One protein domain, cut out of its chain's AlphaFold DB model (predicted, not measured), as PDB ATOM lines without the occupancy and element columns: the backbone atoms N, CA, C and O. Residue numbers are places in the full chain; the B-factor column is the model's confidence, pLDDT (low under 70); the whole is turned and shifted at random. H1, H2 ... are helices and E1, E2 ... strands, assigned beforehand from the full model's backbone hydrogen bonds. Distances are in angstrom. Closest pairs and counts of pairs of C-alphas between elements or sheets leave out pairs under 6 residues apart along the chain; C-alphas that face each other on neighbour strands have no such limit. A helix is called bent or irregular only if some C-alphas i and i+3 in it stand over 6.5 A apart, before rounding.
ATOM      1  N   GLN A 241     138.709 191.266 112.242       87.25
ATOM      2  CA  GLN A 241     138.461 191.484 113.664       87.25
ATOM      3  C   GLN A 241     137.098 190.922 114.082       87.25
ATOM      4  O   GLN A 241     137.008 190.173 115.048       87.25
ATOM      5  N   PHE A 242     136.037 191.216 113.329       89.12
ATOM      6  CA  PHE A 242     134.712 190.675 113.611       89.12
ATOM      7  C   PHE A 242     134.676 189.144 113.539       89.12
ATOM      8  O   PHE A 242     133.999 188.513 114.349       89.12
ATOM      9  N   LEU A 243     135.389 188.532 112.589       86.88
ATOM     10  CA  LEU A 243     135.496 187.074 112.502       86.88
ATOM     11  C   LEU A 243     136.253 186.481 113.694       86.88
ATOM     12  O   LEU A 243     135.796 185.482 114.239       86.88
ATOM     13  N   GLU A 244     137.352 187.098 114.129       86.50
ATOM     14  CA  GLU A 244     138.107 186.684 115.321       86.50
ATOM     15  C   GLU A 244     137.250 186.787 116.588       86.50
ATOM     16  O   GLU A 244     137.169 185.834 117.360       86.50
ATOM     17  N   GLU A 245     136.529 187.895 116.768       88.00
ATOM     18  CA  GLU A 245     135.590 188.080 117.881       88.00
ATOM     19  C   GLU A 245     134.454 187.048 117.859       88.00
ATOM     20  O   GLU A 245     133.965 186.611 118.906       88.00
ATOM     21  N   LEU A 246     133.995 186.670 116.663       88.19
ATOM     22  CA  LEU A 246     132.858 185.778 116.498       88.19
ATOM     23  C   LEU A 246     133.231 184.305 116.653       88.19
ATOM     24  O   LEU A 246     132.515 183.559 117.320       88.19
ATOM     25  N   PHE A 247     134.305 183.881 115.994       85.38
ATOM     26  CA  PHE A 247     134.688 182.481 115.852       85.38
ATOM     27  C   PHE A 247     135.845 182.073 116.753       85.38
ATOM     28  O   PHE A 247     136.061 180.875 116.914       85.38
ATOM     29  N   GLN A 248     136.565 183.028 117.354       77.75
ATOM     30  CA  GLN A 248     137.773 182.812 118.169       77.75
ATOM     31  C   GLN A 248     138.964 182.220 117.391       77.75
ATOM     32  O   GLN A 248     140.081 182.199 117.896       77.75
ATOM     33  N   THR A 249     138.742 181.775 116.153       73.50
ATOM     34  CA  THR A 249     139.737 181.366 115.163       73.50
ATOM     35  C   THR A 249     139.305 181.857 113.780       73.50
ATOM     36  O   THR A 249     138.117 182.060 113.517       73.50
ATOM     37  N   LEU A 250     140.275 182.044 112.889       76.81
ATOM     38  CA  LEU A 250     140.052 182.344 111.476       76.81
ATOM     39  C   LEU A 250     140.207 181.117 110.579       76.81
ATOM     40  O   LEU A 250     140.198 181.269 109.360       76.81
ATOM     41  N   ASP A 251     140.344 179.925 111.154       84.56
ATOM     42  CA  ASP A 251     140.420 178.696 110.377       84.56
ATOM     43  C   ASP A 251     139.096 178.459 109.643       84.56
ATOM     44  O   ASP A 251     138.014 178.405 110.238       84.56
ATOM     45  N   TYR A 252     139.187 178.315 108.326       92.06
ATOM     46  CA  TYR A 252     138.063 177.970 107.470       92.06
ATOM     47  C   TYR A 252     138.482 176.936 106.435       92.06
ATOM     48  O   TYR A 252     139.639 176.854 106.025       92.06
ATOM     49  N   GLU A 253     137.503 176.168 105.978       94.75
ATOM     50  CA  GLU A 253     137.652 175.261 104.849       94.75
ATOM     51  C   GLU A 253     137.079 175.933 103.597       94.75
ATOM     52  O   GLU A 253     136.046 176.617 103.649       94.75
ATOM     53  N   ASN A 254     137.745 175.751 102.458       95.88
ATOM     54  CA  ASN A 254     137.143 176.057 101.168       95.88
ATOM     55  C   ASN A 254     136.064 174.995 100.895       95.88
ATOM     56  O   ASN A 254     136.396 173.811 100.815       95.88
ATOM     57  N   PRO A 255     134.783 175.375 100.741       96.44
ATOM     58  CA  PRO A 255     133.702 174.410 100.573       96.44
ATOM     59  C   PRO A 255     133.878 173.490  99.361       96.44
ATOM     60  O   PRO A 255     133.372 172.374  99.382       96.44
ATOM     61  N   LEU A 256     134.566 173.947  98.310       97.19
ATOM     62  CA  LEU A 256     134.788 173.149  97.104       97.19
ATOM     63  C   LEU A 256     135.836 172.047  97.301       97.19
ATOM     64  O   LEU A 256     135.712 171.000  96.674       97.19
ATOM     65  N   ASP A 257     136.798 172.237  98.205       97.25
ATOM     66  CA  ASP A 257     137.843 171.243  98.498       97.25
ATOM     67  C   ASP A 257     137.291 170.051  99.296       97.25
ATOM     68  O   ASP A 257     137.855 168.962  99.285       97.25
ATOM     69  N   ILE A 258     136.167 170.261  99.985       95.94
ATOM     70  CA  ILE A 258     135.448 169.260 100.787       95.94
ATOM     71  C   ILE A 258     134.092 168.892 100.170       95.94
ATOM     72  O   ILE A 258     133.199 168.382 100.858       95.94
ATOM     73  N   TYR A 259     133.906 169.210  98.887       96.56
ATOM     74  CA  TYR A 259     132.686 168.911  98.158       96.56
ATOM     75  C   TYR A 259     132.750 167.501  97.575       96.56
ATOM     76  O   TYR A 259     133.509 167.240  96.645       96.56
ATOM     77  N   GLU A 260     131.884 166.612  98.047       93.81
ATOM     78  CA  GLU A 260     131.780 165.254  97.521       93.81
ATOM     79  C   GLU A 260     130.312 164.830  97.417       93.81
ATOM     80  O   GLU A 260     129.564 164.784  98.406       93.81
ATOM     81  N   SER A 261     129.883 164.532  96.189       89.00
ATOM     82  CA  SER A 261     128.511 164.117  95.909       89.00
ATOM     83  C   SER A 261     128.215 162.776  96.564       89.00
ATOM     84  O   SER A 261     128.805 161.758  96.229       89.00
ATOM     85  N   GLN A 262     127.258 162.780  97.491       84.25
ATOM     86  CA  GLN A 262     126.877 161.587  98.245       84.25
ATOM     87  C   GLN A 262     125.391 161.266  98.090       84.25
ATOM     88  O   GLN A 262     124.538 162.162  98.076       84.25
ATOM     89  N   ASP A 263     125.056 159.982  98.050       86.19
ATOM     90  CA  ASP A 263     123.672 159.536  98.144       86.19
ATOM     91  C   ASP A 263     123.278 159.318  99.611       86.19
ATOM     92  O   ASP A 263     123.777 158.422 100.290       86.19
ATOM     93  N   CYS A 264     122.363 160.147 100.118       86.44
ATOM     94  CA  CYS A 264     121.877 160.043 101.492       86.44
ATOM     95  C   CYS A 264     120.636 159.148 101.642       86.44
ATOM     96  O   CYS A 264     120.139 159.052 102.763       86.44
ATOM     97  N   ARG A 265     120.104 158.521 100.580       86.12
ATOM     98  CA  ARG A 265     118.824 157.777 100.635       86.12
ATOM     99  C   ARG A 265     118.808 156.651 101.675       86.12
ATOM    100  O   ARG A 265     117.785 156.440 102.314       86.12
ATOM    101  N   ASN A 266     119.952 156.006 101.912       87.75
ATOM    102  CA  ASN A 266     120.105 154.941 102.914       87.75
ATOM    103  C   ASN A 266     120.514 155.457 104.311       87.75
ATOM    104  O   ASN A 266     120.781 154.675 105.223       87.75
ATOM    105  N   CYS A 267     120.600 156.776 104.508       86.25
ATOM    106  CA  CYS A 267     120.956 157.357 105.798       86.25
ATOM    107  C   CYS A 267     119.819 157.165 106.810       86.25
ATOM    108  O   CYS A 267     118.686 157.573 106.569       86.25
ATOM    109  N   LYS A 268     120.135 156.670 108.014       83.62
ATOM    110  CA  LYS A 268     119.165 156.549 109.127       83.62
ATOM    111  C   LYS A 268     118.527 157.889 109.529       83.62
ATOM    112  O   LYS A 268     117.474 157.920 110.155       83.62
ATOM    113  N   GLN A 269     119.169 159.006 109.183       81.56
ATOM    114  CA  GLN A 269     118.681 160.365 109.421       81.56
ATOM    115  C   GLN A 269     118.122 161.026 108.146       81.56
ATOM    116  O   GLN A 269     117.948 162.243 108.114       81.56
ATOM    117  N   TYR A 270     117.827 160.270 107.088       85.50
ATOM    118  CA  TYR A 270     117.283 160.828 105.852       85.50
ATOM    119  C   TYR A 270     115.927 161.510 106.082       85.50
ATOM    120  O   TYR A 270     115.041 160.965 106.744       85.50
ATOM    121  N   SER A 271     115.784 162.734 105.572       85.00
ATOM    122  CA  SER A 271     114.535 163.500 105.582       85.00
ATOM    123  C   SER A 271     114.059 163.674 104.147       85.00
ATOM    124  O   SER A 271     114.783 164.225 103.321       85.00
ATOM    125  N   ASP A 272     112.831 163.249 103.873       81.94
ATOM    126  CA  ASP A 272     112.199 163.302 102.553       81.94
ATOM    127  C   ASP A 272     112.114 164.718 101.971       81.94
ATOM    128  O   ASP A 272     112.092 164.876 100.757       81.94
ATOM    129  N   PHE A 273     112.114 165.749 102.821       82.12
ATOM    130  CA  PHE A 273     112.064 167.140 102.376       82.12
ATOM    131  C   PHE A 273     113.346 167.940 102.615       82.12
ATOM    132  O   PHE A 273     113.699 168.769 101.781       82.12
ATOM    133  N   LEU A 274     114.076 167.716 103.721       84.94
ATOM    134  CA  LEU A 274     115.341 168.431 103.969       84.94
ATOM    135  C   LEU A 274     116.531 167.810 103.243       84.94
ATOM    136  O   LEU A 274     117.580 168.445 103.157       84.94
ATOM    137  N   CYS A 275     116.415 166.578 102.755       86.12
ATOM    138  CA  CYS A 275     117.435 165.933 101.931       86.12
ATOM    139  C   CYS A 275     117.020 165.859 100.455       86.12
ATOM    140  O   CYS A 275     117.728 165.231  99.670       86.12
ATOM    141  N   ASP A 276     115.915 166.507 100.066       84.06
ATOM    142  CA  ASP A 276     115.486 166.582  98.671       84.06
ATOM    143  C   ASP A 276     116.437 167.478  97.864       84.06
ATOM    144  O   ASP A 276     116.401 168.712  97.927       84.06
ATOM    145  N   LYS A 277     117.313 166.826  97.097       85.75
ATOM    146  CA  LYS A 277     118.260 167.478  96.190       85.75
ATOM    147  C   LYS A 277     117.624 167.900  94.872       85.75
ATOM    148  O   LYS A 277     118.229 168.665  94.138       85.75
ATOM    149  N   SER A 278     116.388 167.486  94.581       86.06
ATOM    150  CA  SER A 278     115.697 167.910  93.360       86.06
ATOM    151  C   SER A 278     115.427 169.419  93.340       86.06
ATOM    152  O   SER A 278     115.157 169.986  92.281       86.06
ATOM    153  N   LEU A 279     115.499 170.088  94.493       83.88
ATOM    154  CA  LEU A 279     115.222 171.514  94.656       83.88
ATOM    155  C   LEU A 279     116.373 172.430  94.218       83.88
ATOM    156  O   LEU A 279     116.176 173.643  94.171       83.88
ATOM    157  N   TYR A 280     117.541 171.887  93.867       90.62
ATOM    158  CA  TYR A 280     118.662 172.664  93.344       90.62
ATOM    159  C   TYR A 280     119.431 171.930  92.243       90.62
ATOM    160  O   TYR A 280     119.388 170.706  92.164       90.62
ATOM    161  N   LYS A 281     120.128 172.684  91.387       93.06
ATOM    162  CA  LYS A 281     121.131 172.132  90.472       93.06
ATOM    163  C   LYS A 281     122.493 172.158  91.144       93.06
ATOM    164  O   LYS A 281     122.822 173.125  91.834       93.06
ATOM    165  N   GLU A 282     123.270 171.098  90.961       92.50
ATOM    166  CA  GLU A 282     124.565 170.959  91.624       92.50
ATOM    167  C   GLU A 282     125.555 172.033  91.157       92.50
ATOM    168  O   GLU A 282     126.286 172.606  91.962       92.50
ATOM    169  N   GLU A 283     125.515 172.360  89.866       94.38
ATOM    170  CA  GLU A 283     126.403 173.327  89.228       94.38
ATOM    171  C   GLU A 283     126.170 174.739  89.775       94.38
ATOM    172  O   GLU A 283     127.122 175.436  90.115       94.38
ATOM    173  N   ASP A 284     124.904 175.133  89.943       94.56
ATOM    174  CA  ASP A 284     124.542 176.444  90.493       94.56
ATOM    175  C   ASP A 284     124.934 176.562  91.976       94.56
ATOM    176  O   ASP A 284     125.312 177.641  92.439       94.56
ATOM    177  N   LEU A 285     124.868 175.458  92.733       93.50
ATOM    178  CA  LEU A 285     125.357 175.433  94.111       93.50
ATOM    179  C   LEU A 285     126.882 175.576  94.152       93.50
ATOM    180  O   LEU A 285     127.381 176.415  94.897       93.50
ATOM    181  N   LYS A 286     127.619 174.805  93.340       95.19
ATOM    182  CA  LYS A 286     129.086 174.901  93.236       95.19
ATOM    183  C   LYS A 286     129.539 176.299  92.823       95.19
ATOM    184  O   LYS A 286     130.470 176.828  93.420       95.19
ATOM    185  N   GLU A 287     128.858 176.916  91.859       94.94
ATOM    186  CA  GLU A 287     129.140 178.290  91.438       94.94
ATOM    187  C   GLU A 287     129.008 179.267  92.606       94.94
ATOM    188  O   GLU A 287     129.902 180.072  92.858       94.94
ATOM    189  N   TRP A 288     127.926 179.153  93.379       92.44
ATOM    190  CA  TRP A 288     127.729 180.003  94.545       92.44
ATOM    191  C   TRP A 288     128.789 179.770  95.640       92.44
ATOM    192  O   TRP A 288     129.211 180.729  96.292       92.44
ATOM    193  N   LEU A 289     129.264 178.529  95.814       94.69
ATOM    194  CA  LEU A 289     130.289 178.159  96.798       94.69
ATOM    195  C   LEU A 289     131.688 178.727  96.500       94.69
ATOM    196  O   LEU A 289     132.458 178.894  97.444       94.69
ATOM    197  N   LYS A 290     132.017 179.067  95.244       93.88
ATOM    198  CA  LYS A 290     133.353 179.570  94.843       93.88
ATOM    199  C   LYS A 290     133.844 180.761  95.667       93.88
ATOM    200  O   LYS A 290     135.036 180.902  95.902       93.88
ATOM    201  N   ASN A 291     132.920 181.618  96.097       90.00
ATOM    202  CA  ASN A 291     133.218 182.838  96.848       90.00
ATOM    203  C   ASN A 291     132.735 182.734  98.298       90.00
ATOM    204  O   ASN A 291     132.195 183.703  98.836       90.00
ATOM    205  N   LYS A 292     132.816 181.542  98.898       93.06
ATOM    206  CA  LYS A 292     132.338 181.277 100.258       93.06
ATOM    207  C   LYS A 292     133.411 180.604 101.092       93.06
ATOM    208  O   LYS A 292     134.307 179.946 100.572       93.06
ATOM    209  N   ARG A 293     133.298 180.770 102.405       94.12
ATOM    210  CA  ARG A 293     134.153 180.115 103.399       94.12
ATOM    211  C   ARG A 293     133.291 179.324 104.361       94.12
ATOM    212  O   ARG A 293     132.249 179.815 104.800       94.12
ATOM    213  N   LEU A 294     133.718 178.108 104.686       95.12
ATOM    214  CA  LEU A 294     133.070 177.295 105.704       95.12
ATOM    215  C   LEU A 294     133.833 177.428 107.021       95.12
ATOM    216  O   LEU A 294     134.938 176.914 107.159       95.12
ATOM    217  N   TYR A 295     133.219 178.093 107.993       94.31
ATOM    218  CA  TYR A 295     133.737 178.176 109.353       94.31
ATOM    219  C   TYR A 295     133.156 177.052 110.198       94.31
ATOM    220  O   TYR A 295     131.945 176.807 110.177       94.31
ATOM    221  N   THR A 296     134.013 176.408 110.981       93.44
ATOM    222  CA  THR A 296     133.607 175.421 111.980       93.44
ATOM    223  C   THR A 296     133.495 176.103 113.336       93.44
ATOM    224  O   THR A 296     134.412 176.802 113.758       93.44
ATOM    225  N   VAL A 297     132.381 175.895 114.040       92.81
ATOM    226  CA  VAL A 297     132.163 176.453 115.378       92.81
ATOM    227  C   VAL A 297     131.872 175.356 116.390       92.81
ATOM    228  O   VAL A 297     131.059 174.458 116.153       92.81
ATOM    229  N   LYS A 298     132.535 175.446 117.544       92.69
ATOM    230  CA  LYS A 298     132.304 174.570 118.690       92.69
ATOM    231  C   LYS A 298     131.307 175.230 119.633       92.69
ATOM    232  O   LYS A 298     131.597 176.258 120.233       92.69
ATOM    233  N   LEU A 299     130.140 174.615 119.754       92.69
ATOM    234  CA  LEU A 299     129.074 175.052 120.640       92.69
ATOM    235  C   LEU A 299     129.276 174.491 122.054       92.69
ATOM    236  O   LEU A 299     129.855 173.413 122.247       92.69
ATOM    237  N   GLN A 300     128.743 175.199 123.044       94.38
ATOM    238  CA  GLN A 300     128.610 174.710 124.416       94.38
ATOM    239  C   GLN A 300     127.566 173.588 124.490       94.38
ATOM    240  O   GLN A 300     127.738 172.608 125.215       94.38
ATOM    241  N   ASN A 301     126.499 173.703 123.699       92.88
ATOM    242  CA  ASN A 301     125.413 172.736 123.638       92.88
ATOM    243  C   ASN A 301     125.522 171.829 122.405       92.88
ATOM    244  O   ASN A 301     125.978 172.227 121.335       92.88
ATOM    245  N   LYS A 302     125.032 170.590 122.518       91.81
ATOM    246  CA  LYS A 302     124.974 169.664 121.374       91.81
ATOM    247  C   LYS A 302     124.045 170.210 120.283       91.81
ATOM    248  O   LYS A 302     122.934 170.640 120.579       91.81
ATOM    249  N   THR A 303     124.431 170.109 119.013       88.56
ATOM    250  CA  THR A 303     123.643 170.611 117.869       88.56
ATOM    251  C   THR A 303     122.298 169.900 117.702       88.56
ATOM    252  O   THR A 303     121.363 170.458 117.132       88.56
ATOM    253  N   LYS A 304     122.175 168.684 118.248       85.50
ATOM    254  CA  LYS A 304     120.934 167.902 118.301       85.50
ATOM    255  C   LYS A 304     119.976 168.296 119.435       85.50
ATOM    256  O   LYS A 304     119.040 167.554 119.712       85.50
ATOM    257  N   THR A 305     120.188 169.422 120.112       87.50
ATOM    258  CA  THR A 305     119.259 169.947 121.125       87.50
ATOM    259  C   THR A 305     118.722 171.314 120.712       87.50
ATOM    260  O   THR A 305     119.333 172.033 119.922       87.50
ATOM    261  N   ILE A 306     117.574 171.701 121.278       85.50
ATOM    262  CA  ILE A 306     117.003 173.046 121.088       85.50
ATOM    263  C   ILE A 306     118.004 174.119 121.541       85.50
ATOM    264  O   ILE A 306     118.166 175.130 120.860       85.50
ATOM    265  N   ALA A 307     118.712 173.877 122.650       89.50
ATOM    266  CA  ALA A 307     119.731 174.784 123.170       89.50
ATOM    267  C   ALA A 307     120.874 175.001 122.165       89.50
ATOM    268  O   ALA A 307     121.211 176.147 121.892       89.50
ATOM    269  N   GLY A 308     121.396 173.940 121.535       90.19
ATOM    270  CA  GLY A 308     122.449 174.065 120.518       90.19
ATOM    271  C   GLY A 308     122.000 174.804 119.258       90.19
ATOM    272  O   GLY A 308     122.734 175.637 118.733       90.19
ATOM    273  N   VAL A 309     120.769 174.576 118.790       87.62
ATOM    274  CA  VAL A 309     120.228 175.325 117.637       87.62
ATOM    275  C   VAL A 309     120.035 176.804 117.972       87.62
ATOM    276  O   VAL A 309     120.364 177.671 117.157       87.62
ATOM    277  N   ASN A 310     119.527 177.107 119.168       88.44
ATOM    278  CA  ASN A 310     119.371 178.480 119.637       88.44
ATOM    279  C   ASN A 310     120.732 179.176 119.779       88.44
ATOM    280  O   ASN A 310     120.866 180.311 119.327       88.44
ATOM    281  N   GLU A 311     121.733 178.489 120.333       91.94
ATOM    282  CA  GLU A 311     123.108 178.976 120.464       91.94
ATOM    283  C   GLU A 311     123.710 179.319 119.095       91.94
ATOM    284  O   GLU A 311     124.121 180.459 118.873       91.94
ATOM    285  N   LEU A 312     123.669 178.389 118.130       91.12
ATOM    286  CA  LEU A 312     124.178 178.619 116.773       91.12
ATOM    287  C   LEU A 312     123.503 179.818 116.091       91.12
ATOM    288  O   LEU A 312     124.142 180.618 115.396       91.12
ATOM    289  N   TYR A 313     122.189 179.951 116.266       89.50
ATOM    290  CA  TYR A 313     121.457 181.051 115.660       89.50
ATOM    291  C   TYR A 313     121.776 182.391 116.333       89.50
ATOM    292  O   TYR A 313     122.104 183.351 115.642       89.50
ATOM    293  N   GLN A 314     121.674 182.477 117.659       88.88
ATOM    294  CA  GLN A 314     121.783 183.741 118.395       88.88
ATOM    295  C   GLN A 314     123.220 184.247 118.473       88.88
ATOM    296  O   GLN A 314     123.460 185.436 118.250       88.88
ATOM    297  N   ASN A 315     124.167 183.350 118.749       91.62
ATOM    298  CA  ASN A 315     125.546 183.734 119.019       91.62
ATOM    299  C   ASN A 315     126.354 183.935 117.743       91.62
ATOM    300  O   ASN A 315     127.324 184.690 117.784       91.62
ATOM    301  N   TYR A 316     125.925 183.337 116.625       92.62
ATOM    302  CA  TYR A 316     126.671 183.366 115.369       92.62
ATOM    303  C   TYR A 316     125.847 183.875 114.187       92.62
ATOM    304  O   TYR A 316     126.097 184.968 113.675       92.62
ATOM    305  N   THR A 317     124.823 183.120 113.773       91.00
ATOM    306  CA  THR A 317     124.071 183.415 112.539       91.00
ATOM    307  C   THR A 317     123.473 184.822 112.572       91.00
ATOM    308  O   THR A 317     123.650 185.604 111.646       91.00
ATOM    309  N   LEU A 318     122.795 185.188 113.661       88.81
ATOM    310  CA  LEU A 318     122.126 186.477 113.798       88.81
ATOM    311  C   LEU A 318     123.114 187.651 113.826       88.81
ATOM    312  O   LEU A 318     122.781 188.725 113.323       88.81
ATOM    313  N   LYS A 319     124.321 187.461 114.375       91.00
ATOM    314  CA  LYS A 319     125.374 188.489 114.363       91.00
ATOM    315  C   LYS A 319     125.875 188.750 112.941       91.00
ATOM    316  O   LYS A 319     125.980 189.910 112.552       91.00
ATOM    317  N   LEU A 320     126.076 187.698 112.141       90.81
ATOM    318  CA  LEU A 320     126.413 187.816 110.715       90.81
ATOM    319  C   LEU A 320     125.298 188.520 109.927       90.81
ATOM    320  O   LEU A 320     125.555 189.487 109.212       90.81
ATOM    321  N   LEU A 321     124.039 188.116 110.128       88.06
ATOM    322  CA  LEU A 321     122.893 188.767 109.482       88.06
ATOM    323  C   LEU A 321     122.829 190.270 109.810       88.06
ATOM    324  O   LEU A 321     122.604 191.073 108.909       88.06
ATOM    325  N   ARG A 322     123.083 190.659 111.071       85.94
ATOM    326  CA  ARG A 322     123.126 192.068 111.525       85.94
ATOM    327  C   ARG A 322     124.237 192.895 110.890       85.94
ATOM    328  O   ARG A 322     124.095 194.107 110.785       85.94
ATOM    329  N   LYS A 323     125.324 192.256 110.468       86.50
ATOM    330  CA  LYS A 323     126.411 192.902 109.724       86.50
ATOM    331  C   LYS A 323     126.163 192.924 108.212       86.50
ATOM    332  O   LYS A 323     126.986 193.442 107.470       86.50
ATOM    333  N   GLY A 324     125.013 192.425 107.756       85.00
ATOM    334  CA  GLY A 324     124.635 192.436 106.348       85.00
ATOM    335  C   GLY A 324     125.064 191.194 105.572       85.00
ATOM    336  O   GLY A 324     125.005 191.226 104.354       85.00
ATOM    337  N   TYR A 325     125.425 190.091 106.228       88.06
ATOM    338  CA  TYR A 325     125.728 188.821 105.556       88.06
ATOM    339  C   TYR A 325     124.456 187.971 105.417       88.06
ATOM    340  O   TYR A 325     124.344 186.875 105.965       88.06
ATOM    341  N   TRP A 326     123.427 188.483 104.726       85.88
ATOM    342  CA  TRP A 326     122.115 187.810 104.653       85.88
ATOM    343  C   TRP A 326     122.153 186.466 103.929       85.88
ATOM    344  O   TRP A 326     121.207 185.691 104.068       85.88
ATOM    345  N   TRP A 327     123.217 186.161 103.184       87.44
ATOM    346  CA  TRP A 327     123.447 184.880 102.515       87.44
ATOM    347  C   TRP A 327     124.030 183.798 103.436       87.44
ATOM    348  O   TRP A 327     123.913 182.626 103.088       87.44
ATOM    349  N   THR A 328     124.479 184.126 104.657       91.00
ATOM    350  CA  THR A 328     125.025 183.152 105.623       91.00
ATOM    351  C   THR A 328     124.114 181.941 105.821       91.00
ATOM    352  O   THR A 328     122.922 182.099 106.110       91.00
ATOM    353  N   PHE A 329     124.657 180.731 105.693       91.75
ATOM    354  CA  PHE A 329     123.917 179.481 105.856       91.75
ATOM    355  C   PHE A 329     124.519 178.649 106.988       91.75
ATOM    356  O   PHE A 329     125.708 178.348 106.980       91.75
ATOM    357  N   ALA A 330     123.692 178.289 107.968       91.88
ATOM    358  CA  ALA A 330     124.112 177.511 109.126       91.88
ATOM    359  C   ALA A 330     123.754 176.031 108.955       91.88
ATOM    360  O   ALA A 330     122.643 175.696 108.529       91.88
ATOM    361  N   PHE A 331     124.680 175.161 109.342       91.94
ATOM    362  CA  PHE A 331     124.543 173.715 109.291       91.94
ATOM    363  C   PHE A 331     124.899 173.073 110.628       91.94
ATOM    364  O   PHE A 331     125.663 173.618 111.423       91.94
ATOM    365  N   ALA A 332     124.390 171.865 110.829       88.69
ATOM    366  CA  ALA A 332     124.862 170.948 111.855       88.69
ATOM    367  C   ALA A 332     125.299 169.622 111.222       88.69
ATOM    368  O   ALA A 332     125.027 169.342 110.053       88.69
ATOM    369  N   SER A 333     125.940 168.770 112.018       82.00
ATOM    370  CA  SER A 333     126.220 167.376 111.644       82.00
ATOM    371  C   SER A 333     124.934 166.542 111.494       82.00
ATOM    372  O   SER A 333     124.924 165.530 110.796       82.00
ATOM    373  N   HIS A 334     123.823 166.994 112.087       76.31
ATOM    374  CA  HIS A 334     122.517 166.328 112.077       76.31
ATOM    375  C   HIS A 334     121.396 167.260 111.591       76.31
ATOM    376  O   HIS A 334     121.582 168.465 111.427       76.31
ATOM    377  N   ARG A 335     120.212 166.691 111.336       75.38
ATOM    378  CA  ARG A 335     118.984 167.437 110.993       75.38
ATOM    379  C   ARG A 335     118.314 168.062 112.224       75.38
ATOM    380  O   ARG A 335     118.701 167.784 113.353       75.38
ATOM    381  N   CYS A 336     117.285 168.879 111.989       70.50
ATOM    382  CA  CYS A 336     116.546 169.615 113.017       70.50
ATOM    383  C   CYS A 336     116.133 168.759 114.234       70.50
ATOM    384  O   CYS A 336     115.374 167.804 114.056       70.50
ATOM    385  N   PRO A 337     116.546 169.130 115.466       68.00
ATOM    386  CA  PRO A 337     116.231 168.378 116.684       68.00
ATOM    387  C   PRO A 337     114.815 168.610 117.218       68.00
ATOM    388  O   PRO A 337     114.426 168.025 118.219       68.00
ATOM    389  N   ALA A 338     114.045 169.495 116.579       64.75
ATOM    390  CA  ALA A 338     112.718 169.879 117.049       64.75
ATOM    391  C   ALA A 338     111.634 168.827 116.770       64.75
ATOM    392  O   ALA A 338     110.560 168.870 117.358       64.75
ATOM    393  N   CYS A 339     111.872 167.916 115.827       65.44
ATOM    394  CA  CYS A 339     110.929 166.857 115.485       65.44
ATOM    395  C   CYS A 339     111.531 165.523 115.930       65.44
ATOM    396  O   CYS A 339     112.629 165.200 115.478       65.44
ATOM    397  N   VAL A 340     110.808 164.766 116.770       61.25
ATOM    398  CA  VAL A 340     111.204 163.416 117.238       61.25
ATOM    399  C   VAL A 340     111.651 162.562 116.049       61.25
ATOM    400  O   VAL A 340     112.757 162.034 116.048       61.25
ATOM    401  N   ASP A 341     110.860 162.604 114.971       67.25
ATOM    402  CA  ASP A 341     111.267 162.175 113.637       67.25
ATOM    403  C   ASP A 341     111.168 163.361 112.677       67.25
ATOM    404  O   ASP A 341     110.095 163.948 112.514       67.25
ATOM    405  N   CYS A 342     112.271 163.729 112.022       70.69
ATOM    406  CA  CYS A 342     112.314 164.817 111.037       70.69
ATOM    407  C   CYS A 342     111.706 164.382 109.686       70.69
ATOM    408  O   CYS A 342     112.383 164.334 108.656       70.69
ATOM    409  N   ASN A 343     110.422 164.029 109.719       76.12
ATOM    410  CA  ASN A 343     109.598 163.701 108.559       76.12
ATOM    411  C   ASN A 343     108.568 164.809 108.296       76.12
ATOM    412  O   ASN A 343     108.250 165.616 109.180       76.12
ATOM    413  N   LYS A 344     108.032 164.833 107.073       78.12
ATOM    414  CA  LYS A 344     107.039 165.820 106.642       78.12
ATOM    415  C   LYS A 344     105.834 165.912 107.589       78.12
ATOM    416  O   LYS A 344     105.476 167.014 107.987       78.12
ATOM    417  N   LYS A 345     105.239 164.791 108.014       78.62
ATOM    418  CA  LYS A 345     104.046 164.775 108.888       78.62
ATOM    419  C   LYS A 345     104.286 165.506 110.217       78.62
ATOM    420  O   LYS A 345     103.514 166.390 110.581       78.62
ATOM    421  N   ASN A 346     105.376 165.188 110.911       75.69
ATOM    422  CA  ASN A 346     105.736 165.829 112.182       75.69
ATOM    423  C   ASN A 346     106.056 167.315 112.005       75.69
ATOM    424  O   ASN A 346     105.697 168.140 112.848       75.69
ATOM    425  N   HIS A 347     106.697 167.659 110.887       75.81
ATOM    426  CA  HIS A 347     106.983 169.044 110.554       75.81
ATOM    427  C   HIS A 347     105.693 169.862 110.385       75.81
ATOM    428  O   HIS A 347     105.530 170.910 111.013       75.81
ATOM    429  N   LEU A 348     104.736 169.330 109.620       75.44
ATOM    430  CA  LEU A 348     103.429 169.942 109.376       75.44
ATOM    431  C   LEU A 348     102.588 170.113 110.652       75.44
ATOM    432  O   LEU A 348     101.863 171.101 110.775       75.44
ATOM    433  N   ASN A 349     102.738 169.218 111.631       73.44
ATOM    434  CA  ASN A 349     102.046 169.294 112.923       73.44
ATOM    435  C   ASN A 349     102.646 170.326 113.898       73.44
ATOM    436  O   ASN A 349     102.125 170.525 114.995       73.44
ATOM    437  N   GLY A 350     103.707 171.037 113.504       68.56
ATOM    438  CA  GLY A 350     104.252 172.140 114.289       68.56
ATOM    439  C   GLY A 350     105.318 171.745 115.306       68.56
ATOM    440  O   GLY A 350     105.543 172.513 116.239       68.56
ATOM    441  N   GLY A 351     106.013 170.614 115.125       64.62
ATOM    442  CA  GLY A 351     107.120 170.210 116.009       64.62
ATOM    443  C   GLY A 351     108.219 171.277 116.145       64.62
ATOM    444  O   GLY A 351     108.837 171.419 117.188       64.62
ATOM    445  N   TYR A 352     108.395 172.131 115.137       66.94
ATOM    446  CA  TYR A 352     109.355 173.241 115.149       66.94
ATOM    447  C   TYR A 352     108.970 174.421 116.064       66.94
ATOM    448  O   TYR A 352     109.803 175.301 116.296       66.94
ATOM    449  N   LYS A 353     107.728 174.484 116.577       62.19
ATOM    450  CA  LYS A 353     107.239 175.601 117.414       62.19
ATOM    451  C   LYS A 353     108.000 175.742 118.739       62.19
ATOM    452  O   LYS A 353     107.907 176.791 119.363       62.19
ATOM    453  N   ILE A 354     108.756 174.716 119.133       65.12
ATOM    454  CA  ILE A 354     109.566 174.676 120.359       65.12
ATOM    455  C   ILE A 354     110.953 175.324 120.204       65.12
ATOM    456  O   ILE A 354     111.625 175.570 121.201       65.12
ATOM    457  N   VAL A 355     111.397 175.614 118.973       62.47
ATOM    458  CA  VAL A 355     112.672 176.304 118.709       62.47
ATOM    459  C   VAL A 355     112.432 177.804 118.597       62.47
ATOM    460  O   VAL A 355     111.464 178.249 117.970       62.47
ATOM    461  N   GLN A 356     113.338 178.612 119.148       63.75
ATOM    462  CA  GLN A 356     113.227 180.062 119.043       63.75
ATOM    463  C   GLN A 356     113.300 180.497 117.575       63.75
ATOM    464  O   GLN A 356     114.113 180.007 116.792       63.75
ATOM    465  N   ASN A 357     112.412 181.412 117.174       65.00
ATOM    466  CA  ASN A 357     112.229 181.825 115.775       65.00
ATOM    467  C   ASN A 357     111.907 180.678 114.802       65.00
ATOM    468  O   ASN A 357     112.028 180.864 113.590       65.00
ATOM    469  N   ARG A 358     111.468 179.517 115.315       68.69
ATOM    470  CA  ARG A 358     110.941 178.412 114.513       68.69
ATOM    471  C   ARG A 358     111.940 177.929 113.447       68.69
ATOM    472  O   ARG A 358     111.549 177.605 112.335       68.69
ATOM    473  N   ARG A 359     113.244 177.953 113.736       74.38
ATOM    474  CA  ARG A 359     114.294 177.651 112.748       74.38
ATOM    475  C   ARG A 359     114.475 176.147 112.560       74.38
ATOM    476  O   ARG A 359     114.526 175.397 113.530       74.38
ATOM    477  N   ILE A 360     114.636 175.733 111.309       80.56
ATOM    478  CA  ILE A 360     115.020 174.369 110.945       80.56
ATOM    479  C   ILE A 360     116.498 174.400 110.561       80.56
ATOM    480  O   ILE A 360     116.899 175.199 109.715       80.56
ATOM    481  N   ILE A 361     117.305 173.544 111.189       81.81
ATOM    482  CA  ILE A 361     118.711 173.360 110.825       81.81
ATOM    483  C   ILE A 361     118.866 172.159 109.890       81.81
ATOM    484  O   ILE A 361     118.209 171.126 110.070       81.81
ATOM    485  N   ARG A 362     119.730 172.302 108.883       85.94
ATOM    486  CA  ARG A 362     120.046 171.237 107.928       85.94
ATOM    487  C   ARG A 362     121.365 170.567 108.274       85.94
ATOM    488  O   ARG A 362     122.292 171.191 108.787       85.94
ATOM    489  N   CYS A 363     121.434 169.290 107.919       88.88
ATOM    490  CA  CYS A 363     122.681 168.548 107.929       88.88
ATOM    491  C   CYS A 363     123.603 169.087 106.825       88.88
ATOM    492  O   CYS A 363     123.157 169.220 105.681       88.88
ATOM    493  N   ILE A 364     124.873 169.347 107.131       91.38
ATOM    494  CA  ILE A 364     125.862 169.840 106.154       91.38
ATOM    495  C   ILE A 364     126.022 168.906 104.944       91.38
ATOM    496  O   ILE A 364     126.110 169.348 103.801       91.38
ATOM    497  N   LYS A 365     125.890 167.597 105.175       90.19
ATOM    498  CA  LYS A 365     125.939 166.556 104.143       90.19
ATOM    499  C   LYS A 365     124.836 166.686 103.085       90.19
ATOM    500  O   LYS A 365     125.022 166.282 101.939       90.19
ATOM    501  N   SER A 366     123.708 167.327 103.415       87.00
ATOM    502  CA  SER A 366     122.645 167.615 102.433       87.00
ATOM    503  C   SER A 366     123.068 168.611 101.340       87.00
ATOM    504  O   SER A 366     122.398 168.701 100.310       87.00
ATOM    505  N   PHE A 367     124.188 169.312 101.551       89.62
ATOM    506  CA  PHE A 367     124.848 170.213 100.604       89.62
ATOM    507  C   PHE A 367     126.101 169.594  99.962       89.62
ATOM    508  O   PHE A 367     126.844 170.316  99.308       89.62
ATOM    509  N   ASN A 368     126.335 168.282 100.132       92.06
ATOM    510  CA  ASN A 368     127.546 167.580  99.669       92.06
ATOM    511  C   ASN A 368     128.856 168.097 100.287       92.06
ATOM    512  O   ASN A 368     129.919 167.897  99.720       92.06
ATOM    513  N   LEU A 369     128.788 168.741 101.452       94.12
ATOM    514  CA  LEU A 369     129.966 169.234 102.162       94.12
ATOM    515  C   LEU A 369     130.368 168.251 103.272       94.12
ATOM    516  O   LEU A 369     129.519 167.838 104.073       94.12
ATOM    517  N   HIS A 370     131.657 167.906 103.322       94.38
ATOM    518  CA  HIS A 370     132.240 166.942 104.266       94.38
ATOM    519  C   HIS A 370     133.411 167.565 105.038       94.38
ATOM    520  O   HIS A 370     134.569 167.299 104.730       94.38
ATOM    521  N   PRO A 371     133.122 168.427 106.027       93.81
ATOM    522  CA  PRO A 371     134.157 169.091 106.818       93.81
ATOM    523  C   PRO A 371     134.997 168.080 107.602       93.81
ATOM    524  O   PRO A 371     134.482 167.055 108.062       93.81
ATOM    525  N   LYS A 372     136.280 168.397 107.807       90.94
ATOM    526  CA  LYS A 372     137.223 167.530 108.542       90.94
ATOM    527  C   LYS A 372     136.826 167.341 110.003       90.94
ATOM    528  O   LYS A 372     136.934 166.247 110.555       90.94
ATOM    529  N   THR A 373     136.369 168.417 110.635       90.62
ATOM    530  CA  THR A 373     136.006 168.419 112.052       90.62
ATOM    531  C   THR A 373     134.542 168.048 112.206       90.62
ATOM    532  O   THR A 373     133.664 168.796 111.791       90.62
ATOM    533  N   VAL A 374     134.270 166.921 112.861       90.38
ATOM    534  CA  VAL A 374     132.912 166.454 113.155       90.38
ATOM    535  C   VAL A 374     132.716 166.260 114.652       90.38
ATOM    536  O   VAL A 374     133.634 165.896 115.382       90.38
ATOM    537  N   GLY A 375     131.496 166.488 115.127       89.44
ATOM    538  CA  GLY A 375     131.160 166.272 116.528       89.44
ATOM    539  C   GLY A 375     129.721 166.632 116.867       89.44
ATOM    540  O   GLY A 375     129.034 167.335 116.121       89.44
ATOM    541  N   ASP A 376     129.281 166.154 118.030       89.00
ATOM    542  CA  ASP A 376     127.927 166.351 118.560       89.00
ATOM    543  C   ASP A 376     127.636 167.823 118.901       89.00
ATOM    544  O   ASP A 376     126.481 168.243 118.894       89.00
ATOM    545  N   ASN A 377     128.667 168.615 119.201       92.31
ATOM    546  CA  ASN A 377     128.602 170.050 119.495       92.31
ATOM    547  C   ASN A 377     129.316 170.905 118.435       92.31
ATOM    548  O   ASN A 377     129.628 172.064 118.687       92.31
ATOM    549  N   ILE A 378     129.579 170.338 117.258       92.94
ATOM    550  CA  ILE A 378     130.190 171.048 116.138       92.94
ATOM    551  C   ILE A 378     129.102 171.457 115.147       92.94
ATOM    552  O   ILE A 378     128.290 170.630 114.718       92.94
ATOM    553  N   ALA A 379     129.094 172.736 114.790       93.88
ATOM    554  CA  ALA A 379     128.248 173.315 113.757       93.88
ATOM    555  C   ALA A 379     129.104 174.045 112.720       93.88
ATOM    556  O   ALA A 379     130.290 174.293 112.935       93.88
ATOM    557  N   TYR A 380     128.489 174.401 111.596       94.44
ATOM    558  CA  TYR A 380     129.197 175.006 110.476       94.44
ATOM    559  C   TYR A 380     128.451 176.226 109.964       94.44
ATOM    560  O   TYR A 380     127.219 176.231 109.884       94.44
ATOM    561  N   LEU A 381     129.198 177.256 109.597       94.12
ATOM    562  CA  LEU A 381     128.673 178.498 109.056       94.12
ATOM    563  C   LEU A 381     129.343 178.782 107.733       94.12
ATOM    564  O   LEU A 381     130.544 179.014 107.655       94.12
ATOM    565  N   LEU A 382     128.525 178.771 106.696       93.56
ATOM    566  CA  LEU A 382     128.937 179.131 105.364       93.56
ATOM    567  C   LEU A 382     128.669 180.619 105.165       93.56
ATOM    568  O   LEU A 382     127.515 181.057 105.266       93.56
ATOM    569  N   VAL A 383     129.736 181.383 104.942       91.50
ATOM    570  CA  VAL A 383     129.724 182.850 104.861       91.50
ATOM    571  C   VAL A 383     130.283 183.311 103.534       91.50
ATOM    572  O   VAL A 383     131.297 182.738 103.074       91.50
TER     573      VAL A 383
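This is residues 241 to 383 of the 383 residues of an uncharacterized protein of Candidatus Bathyarchaeota archaeon (UniProt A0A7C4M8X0). A small three-stranded sheet of E1, E3 and E2 sits in the middle, with the long helix H3 over one face and the short helix H6 over the other. H1 lies at one end of the longest axis and H4 with H5 toward the other end, while residues 248 to 281, with no named element, run round the outside toward H2. The printed part has 143 residues with six named helices and three named strands, in the order H1 H2 E1 H3 E2 H4 H5 H6 E3. The class is mixed, helices and strands, with under half of the residues in named elements; the sheet, in order E1, E3, E2, is antiparallel. The whole is compact, with a radius of gyration of the C-alphas of 14.8 A and spans of 43 by 33 by 27 A.

Find C-alpha 241 at (138.461, 191.484, 113.664), where H1, residues 241 to 247, begins. Read on to H2, residues 282 to 289, 10.6 A long, and to E1, residues 294 to 298, 13.3 A. H3, residues 306 to 322, runs 22.2 A from C-alpha 306 at (117.003, 173.046, 121.088), with a kink of 28 degrees near residue 313. E2 is residues 329 to 332, H4 residues 344 to 348, H5 residues 351 to 354 and H6 residues 364 to 367. E3, residues 378 to 382, is 13.5 A long and ends with C-alpha 382 at (128.937, 179.131, 105.364). H3 and H5 are only just irregular: C-alphas 315 and 318 are 6.8 A apart, and C-alphas 351 and 354 are 6.7 A apart.

Look first at E3, the inner strand: N 295 and O 381 of E1 and E3 are 2.8 A apart, and N 331 and O 380 of E2 and E3 are 2.8 A apart, both within hydrogen-bond range. E1, H3 and E2 form a split strand-helix-strand unit, two strands running the same way with E3 between them, and its crossover is right-handed. H3 is on the sheet at a height of 9.7 A, over E3, and runs along the strands at 25 degrees to E3 on the local plane; its closest C-alphas to E2 are those of Thr 317 and Ala 330, 6.8 A. H6 is on the opposite face at a height of 8.6 A, only just over E2, with 3 of its 4 C-alphas falling on that strand. H1 only grazes the sheet with residues 243 to 247; it is close to H3 but not clearly touching, the closest C-alphas being Leu 246 and Tyr 316, 6.7 A. H2 is not on the sheet; H4 and H5 meet only through their link. Each O i to N i+4 pair is within hydrogen-bond range in H1, H2 and H4, and 11 of 13 are in H3; H5 and H6 are too short for such a pair.

The two C-alphas farthest apart are those of Gln 241 and Lys 345, 43.8 A. The printed part has no cut and ends at residue 383, the chain's last. The links H1 to H2 and E2 to H4 are long. In this model the mean pLDDT of the printed part is 85.9; residues 337 to 341 and 350 to 358 are under 70.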